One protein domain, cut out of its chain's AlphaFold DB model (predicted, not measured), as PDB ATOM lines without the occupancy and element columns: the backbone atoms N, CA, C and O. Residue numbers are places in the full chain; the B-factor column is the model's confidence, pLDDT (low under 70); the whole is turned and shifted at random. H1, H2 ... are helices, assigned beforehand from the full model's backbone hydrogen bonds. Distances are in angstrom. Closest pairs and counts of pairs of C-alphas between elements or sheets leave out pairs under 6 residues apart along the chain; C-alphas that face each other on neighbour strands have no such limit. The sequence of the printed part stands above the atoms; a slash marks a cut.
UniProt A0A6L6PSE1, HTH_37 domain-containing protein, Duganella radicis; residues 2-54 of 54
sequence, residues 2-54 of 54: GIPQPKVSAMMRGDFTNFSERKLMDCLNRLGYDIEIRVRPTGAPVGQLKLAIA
ATOM      1  N   GLY A   2     135.486 150.069  71.864       73.31
ATOM      2  CA  GLY A   2     134.099 149.563  71.806       73.31
ATOM      3  C   GLY A   2     133.102 150.580  71.230       73.31
ATOM      4  O   GLY A   2     131.894 150.451  71.409       73.31
ATOM      5  N   ILE A   3     133.626 151.618  70.574       75.75
ATOM      6  CA  ILE A   3     132.898 152.724  69.968       75.75
ATOM      7  C   ILE A   3     133.206 152.654  68.467       75.75
ATOM      8  O   ILE A   3     134.384 152.630  68.104       75.75
ATOM      9  N   PRO A   4     132.185 152.607  67.597       81.12
ATOM     10  CA  PRO A   4     132.373 152.646  66.151       81.12
ATOM     11  C   PRO A   4     133.079 153.934  65.707       81.12
ATOM     12  O   PRO A   4     132.766 155.015  66.204       81.12
ATOM     13  N   GLN A   5     133.982 153.841  64.730       84.94
ATOM     14  CA  GLN A   5     134.743 154.980  64.196       84.94
ATOM     15  C   GLN A   5     133.875 156.189  63.763       84.94
ATOM     16  O   GLN A   5     134.263 157.315  64.083       84.94
ATOM     17  N   PRO A   6     132.668 156.019  63.179       84.19
ATOM     18  CA  PRO A   6     131.775 157.148  62.907       84.19
ATOM     19  C   PRO A   6     131.380 157.940  64.161       84.19
ATOM     20  O   PRO A   6     131.341 159.168  64.126       84.19
ATOM     21  N   LYS A   7     131.156 157.256  65.294       78.38
ATOM     22  CA  LYS A   7     130.858 157.909  66.577       78.38
ATOM     23  C   LYS A   7     132.069 158.668  67.114       78.38
ATOM     24  O   LYS A   7     131.909 159.774  67.613       78.38
ATOM     25  N   VAL A   8     133.275 158.112  66.974       78.44
ATOM     26  CA  VAL A   8     134.516 158.813  67.358       78.44
ATOM     27  C   VAL A   8     134.689 160.091  66.531       78.44
ATOM     28  O   VAL A   8     135.007 161.140  67.078       78.44
ATOM     29  N   SER A   9     134.425 160.033  65.224       82.69
ATOM     30  CA  SER A   9     134.514 161.201  64.342       82.69
ATOM     31  C   SER A   9     133.473 162.279  64.674       82.69
ATOM     32  O   SER A   9     133.804 163.460  64.661       82.69
ATOM     33  N   ALA A  10     132.236 161.891  65.004       82.50
ATOM     34  CA  ALA A  10     131.205 162.820  65.471       82.50
ATOM     35  C   ALA A  10     131.622 163.518  66.778       82.50
ATOM     36  O   ALA A  10     131.579 164.742  66.861       82.50
ATOM     37  N   MET A  11     132.156 162.751  67.733       78.56
ATOM     38  CA  MET A  11     132.673 163.268  69.001       78.56
ATOM     39  C   MET A  11     133.800 164.290  68.804       78.56
ATOM     40  O   MET A  11     133.784 165.352  69.416       78.56
ATOM     41  N   MET A  12     134.748 164.010  67.904       77.88
ATOM     42  CA  MET A  12     135.833 164.940  67.548       77.88
ATOM     43  C   MET A  12     135.336 166.247  66.924       77.88
ATOM     44  O   MET A  12     136.036 167.254  66.963       77.88
ATOM     45  N   ARG A  13     134.133 166.237  66.343       82.19
ATOM     46  CA  ARG A  13     133.453 167.424  65.811       82.19
ATOM     47  C   ARG A  13     132.528 168.096  66.833       82.19
ATOM     48  O   ARG A  13     131.818 169.026  66.472       82.19
ATOM     49  N   GLY A  14     132.531 167.638  68.087       72.69
ATOM     50  CA  GLY A  14     131.720 168.194  69.171       72.69
ATOM     51  C   GLY A  14     130.314 167.603  69.297       72.69
ATOM     52  O   GLY A  14     129.514 168.121  70.073       72.69
ATOM     53  N   ASP A  15     129.987 166.531  68.566       75.81
ATOM     54  CA  ASP A  15     128.706 165.839  68.713       75.81
ATOM     55  C   ASP A  15     128.800 164.703  69.744       75.81
ATOM     56  O   ASP A  15     129.342 163.621  69.491       75.81
ATOM     57  N   PHE A  16     128.236 164.970  70.921       72.06
ATOM     58  CA  PHE A  16     128.238 164.075  72.077       72.06
ATOM     59  C   PHE A  16     126.880 163.404  72.341       72.06
ATOM     60  O   PHE A  16     126.759 162.641  73.296       72.06
ATOM     61  N   THR A  17     125.862 163.641  71.503       70.69
ATOM     62  CA  THR A  17     124.462 163.233  71.766       70.69
ATOM     63  C   THR A  17     124.251 161.727  71.949       70.69
ATOM     64  O   THR A  17     123.285 161.308  72.580       70.69
ATOM     65  N   ASN A  18     125.157 160.894  71.431       68.62
ATOM     66  CA  ASN A  18     125.032 159.432  71.427       68.62
ATOM     67  C   ASN A  18     126.050 158.705  72.326       68.62
ATOM     68  O   ASN A  18     126.301 157.501  72.140       68.62
ATOM     69  N   PHE A  19     126.646 159.427  73.278       71.75
ATOM     70  CA  PHE A  19     127.584 158.906  74.269       71.75
ATOM     71  C   PHE A  19     127.000 159.011  75.676       71.75
ATOM     72  O   PHE A  19     126.463 160.043  76.055       71.75
ATOM     73  N   SER A  20     127.153 157.955  76.480       82.50
ATOM     74  CA  SER A  20     127.015 158.115  77.930       82.50
ATOM     75  C   SER A  20     128.198 158.922  78.462       82.50
ATOM     76  O   SER A  20     129.297 158.824  77.907       82.50
ATOM     77  N   GLU A  21     128.019 159.654  79.565       79.50
ATOM     78  CA  GLU A  21     129.093 160.485  80.134       79.50
ATOM     79  C   GLU A  21     130.341 159.650  80.435       79.50
ATOM     80  O   GLU A  21     131.457 160.045  80.112       79.50
ATOM     81  N   ARG A  22     130.156 158.423  80.942       82.62
ATOM     82  CA  ARG A  22     131.260 157.482  81.176       82.62
ATOM     83  C   ARG A  22     132.026 157.135  79.895       82.62
ATOM     84  O   ARG A  22     133.249 157.130  79.913       82.62
ATOM     85  N   LYS A  23     131.332 156.864  78.780       83.44
ATOM     86  CA  LYS A  23     131.993 156.544  77.501       83.44
ATOM     87  C   LYS A  23     132.704 157.753  76.904       83.44
ATOM     88  O   LYS A  23     133.743 157.579  76.277       83.44
ATOM     89  N   LEU A  24     132.146 158.947  77.089       82.88
ATOM     90  CA  LEU A  24     132.795 160.191  76.693       82.88
ATOM     91  C   LEU A  24     134.107 160.378  77.465       82.88
ATOM     92  O   LEU A  24     135.151 160.568  76.844       82.88
ATOM     93  N   MET A  25     134.070 160.234  78.794       86.69
ATOM     94  CA  MET A  25     135.261 160.362  79.636       86.69
ATOM     95  C   MET A  25     136.322 159.301  79.314       86.69
ATOM     96  O   MET A  25     137.484 159.639  79.107       86.69
ATOM     97  N   ASP A  26     135.929 158.035  79.146       86.25
ATOM     98  CA  ASP A  26     136.851 156.978  78.704       86.25
ATOM     99  C   ASP A  26     137.484 157.291  77.342       86.25
ATOM    100  O   ASP A  26     138.651 156.969  77.101       86.25
ATOM    101  N   CYS A  27     136.726 157.891  76.420       84.44
ATOM    102  CA  CYS A  27     137.252 158.227  75.107       84.44
ATOM    103  C   CYS A  27     138.270 159.366  75.187       84.44
ATOM    104  O   CYS A  27     139.339 159.238  74.597       84.44
ATOM    105  N   LEU A  28     137.967 160.435  75.927       84.75
ATOM    106  CA  LEU A  28     138.870 161.572  76.132       84.75
ATOM    107  C   LEU A  28     140.183 161.137  76.799       84.75
ATOM    108  O   LEU A  28     141.251 161.461  76.285       84.75
ATOM    109  N   ASN A  29     140.114 160.286  77.826       89.19
ATOM    110  CA  ASN A  29     141.304 159.707  78.459       89.19
ATOM    111  C   ASN A  29     142.174 158.938  77.453       89.19
ATOM    112  O   ASN A  29     143.389 159.105  77.394       89.19
ATOM    113  N   ARG A  30     141.560 158.109  76.596       86.56
ATOM    114  CA  ARG A  30     142.295 157.340  75.570       86.56
ATOM    115  C   ARG A  30     142.856 158.203  74.440       86.56
ATOM    116  O   ARG A  30     143.669 157.703  73.668       86.56
ATOM    117  N   LEU A  31     142.408 159.448  74.324       86.50
ATOM    118  CA  LEU A  31     142.935 160.445  73.396       86.50
ATOM    119  C   LEU A  31     144.062 161.282  74.015       86.50
ATOM    120  O   LEU A  31     144.616 162.130  73.324       86.50
ATOM    121  N   GLY A  32     144.422 161.022  75.276       89.31
ATOM    122  CA  GLY A  32     145.506 161.710  75.977       89.31
ATOM    123  C   GLY A  32     145.072 162.978  76.709       89.31
ATOM    124  O   GLY A  32     145.931 163.782  77.055       89.31
ATOM    125  N   TYR A  33     143.769 163.172  76.932       88.19
ATOM    126  CA  TYR A  33     143.274 164.261  77.770       88.19
ATOM    127  C   TYR A  33     143.114 163.794  79.212       88.19
ATOM    128  O   TYR A  33     142.456 162.785  79.461       88.19
ATOM    129  N   ASP A  34     143.641 164.573  80.149       88.69
ATOM    130  CA  ASP A  34     143.306 164.439  81.562       88.69
ATOM    131  C   ASP A  34     141.957 165.111  81.845       88.69
ATOM    132  O   ASP A  34     141.659 166.194  81.333       88.69
ATOM    133  N   ILE A  35     141.131 164.473  82.673       86.31
ATOM    134  CA  ILE A  35     139.801 164.982  83.022       86.31
ATOM    135  C   ILE A  35     139.775 165.395  84.490       86.31
ATOM    136  O   ILE A  35     139.908 164.563  85.386       86.31
ATOM    137  N   GLU A  36     139.516 166.679  84.735       88.62
ATOM    138  CA  GLU A  36     139.277 167.231  86.069       88.62
ATOM    139  C   GLU A  36     137.786 167.562  86.244       88.62
ATOM    140  O   GLU A  36     137.218 168.359  85.494       88.62
ATOM    141  N   ILE A  37     137.137 166.987  87.262       87.44
ATOM    142  CA  ILE A  37     135.751 167.325  87.614       87.44
ATOM    143  C   ILE A  37     135.766 168.400  88.698       87.44
ATOM    144  O   ILE A  37     136.045 168.122  89.864       87.44
ATOM    145  N   ARG A  38     135.409 169.633  88.325       89.69
ATOM    146  CA  ARG A  38     135.238 170.745  89.272       89.69
ATOM    147  C   ARG A  38     133.775 170.909  89.654       89.69
ATOM    148  O   ARG A  38     132.943 171.243  88.815       89.69
ATOM    149  N   VAL A  39     133.477 170.752  90.940       91.31
ATOM    150  CA  VAL A  39     132.135 170.973  91.491       91.31
ATOM    151  C   VAL A  39     132.053 172.373  92.092       91.31
ATOM    152  O   VAL A  39     132.942 172.801  92.827       91.31
ATOM    153  N   ARG A  40     130.983 173.104  91.769       94.06
ATOM    154  CA  ARG A  40     130.686 174.435  92.316       94.06
ATOM    155  C   ARG A  40     129.195 174.527  92.647       94.06
ATOM    156  O   ARG A  40     128.397 173.905  91.943       94.06
ATOM    157  N   PRO A  41     128.804 175.297  93.676       94.00
ATOM    158  CA  PRO A  41     127.395 175.533  93.959       94.00
ATOM    159  C   PRO A  41     126.718 176.254  92.784       94.00
ATOM    160  O   PRO A  41     127.322 177.105  92.128       94.00
ATOM    161  N   THR A  42     125.459 175.906  92.525       95.19
ATOM    162  CA  THR A  42     124.600 176.586  91.549       95.19
ATOM    163  C   THR A  42     123.569 177.444  92.279       95.19
ATOM    164  O   THR A  42     123.113 177.077  93.358       95.19
ATOM    165  N   GLY A  43     123.194 178.581  91.690       95.62
ATOM    166  CA  GLY A  43     122.065 179.391  92.167       95.62
ATOM    167  C   GLY A  43     120.702 178.894  91.669       95.62
ATOM    168  O   GLY A  43     119.675 179.430  92.071       95.62
ATOM    169  N   ALA A  44     120.682 177.899  90.777       94.62
ATOM    170  CA  ALA A  44     119.461 177.301  90.243       94.62
ATOM    171  C   ALA A  44     119.039 176.058  91.053       94.62
ATOM    172  O   ALA A  44     119.892 175.430  91.679       94.62
ATOM    173  N   PRO A  45     117.761 175.634  90.983       95.06
ATOM    174  CA  PRO A  45     117.296 174.414  91.650       95.06
ATOM    175  C   PRO A  45     118.049 173.145  91.224       95.06
ATOM    176  O   PRO A  45     118.139 172.193  91.992       95.06
ATOM    177  N   VAL A  46     118.591 173.131  90.001       94.12
ATOM    178  CA  VAL A  46     119.366 172.018  89.445       94.12
ATOM    179  C   VAL A  46     120.646 172.559  88.807       94.12
ATOM    180  O   VAL A  46     120.641 173.596  88.140       94.12
ATOM    181  N   GLY A  47     121.761 171.871  89.049       91.12
ATOM    182  CA  GLY A  47     123.056 172.184  88.446       91.12
ATOM    183  C   GLY A  47     123.130 171.785  86.974       91.12
ATOM    184  O   GLY A  47     122.256 171.108  86.443       91.12
ATOM    185  N   GLN A  48     124.209 172.187  86.313       89.38
ATOM    186  CA  GLN A  48     124.481 171.817  84.925       89.38
ATOM    187  C   GLN A  48     125.804 171.064  84.841       89.38
ATOM    188  O   GLN A  48     126.784 171.459  85.475       89.38
ATOM    189  N   LEU A  49     125.839 170.014  84.024       85.88
ATOM    190  CA  LEU A  49     127.079 169.368  83.621       85.88
ATOM    191  C   LEU A  49     127.631 170.113  82.405       85.88
ATOM    192  O   LEU A  49     126.963 170.217  81.379       85.88
ATOM    193  N   LYS A  50     128.844 170.651  82.523       81.44
ATOM    194  CA  LYS A  50     129.542 171.321  81.424       81.44
ATOM    195  C   LYS A  50     130.916 170.709  81.247       81.44
ATOM    196  O   LYS A  50     131.671 170.605  82.209       81.44
ATOM    197  N   LEU A  51     131.227 170.357  80.007       77.00
ATOM    198  CA  LEU A  51     132.574 170.021  79.579       77.00
ATOM    199  C   LEU A  51     133.149 171.248  78.864       77.00
ATOM    200  O   LEU A  51     132.531 171.761  77.934       77.00
ATOM    201  N   ALA A  52     134.296 171.739  79.324       74.38
ATOM    202  CA  ALA A  52     135.006 172.860  78.722       74.38
ATOM    203  C   ALA A  52     136.461 172.453  78.494       74.38
ATOM    204  O   ALA A  52     137.049 171.769  79.331       74.38
ATOM    205  N   ILE A  53     137.014 172.858  77.356       69.81
ATOM    206  CA  ILE A  53     138.438 172.705  77.054       69.81
ATOM    207  C   ILE A  53     139.161 173.874  77.738       69.81
ATOM    208  O   ILE A  53     138.624 174.987  77.747       69.81
ATOM    209  N   ALA A  54     140.303 173.595  78.367       65.31
ATOM    210  CA  ALA A  54     141.149 174.613  78.991       65.31
ATOM    211  C   ALA A  54     141.817 175.519  77.948       65.31
ATOM    212  O   ALA A  54     142.140 175.009  76.850       65.31
TER     213      ALA A  54
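AT A GLANCE: This is residues 2 to 54 of the 54 residues of the protein "HTH_37 domain-containing protein" of Duganella radicis (UniProt A0A6L6PSE1). This domain has little regular structure: two short helices, H1 and then H2, lie near each other at one end, and a long stretch with no named element, residues 31 to 54, runs out from H2 as a loop and folds back, with residues 41 to 46 sticking out at its tip. The printed part has 53 residues, of which 18 are in named elements; the class is all helix, with no named strand. It is loose, with a radius of gyration of the C-alphas of 12.9 A, and elongated, spanning 39 by 21 by 18 A.

IN THESE COORDINATES: H1 is residues 5 to 12, beginning at C-alpha 5 (134.743, 154.980, 64.196). H2 is residues 21 to 30, 14.3 A long, ending at C-alpha 30 (142.295, 157.340, 75.570).

HOW THE PARTS SIT: H1 and H2 are near each other, with 6 pairs of C-alphas within 10 A and the closest 8.2 A apart. A short link of 8 residues joins them. In H1 and H2, every O i to N i+4 pair is within hydrogen-bond range.

THE WHOLE: The C-alphas farthest apart, those of Gln 5 and Gly 43, are 39.2 A apart. The printed part has no cut. Residues 18, 53 and 54 have pLDDT under 70.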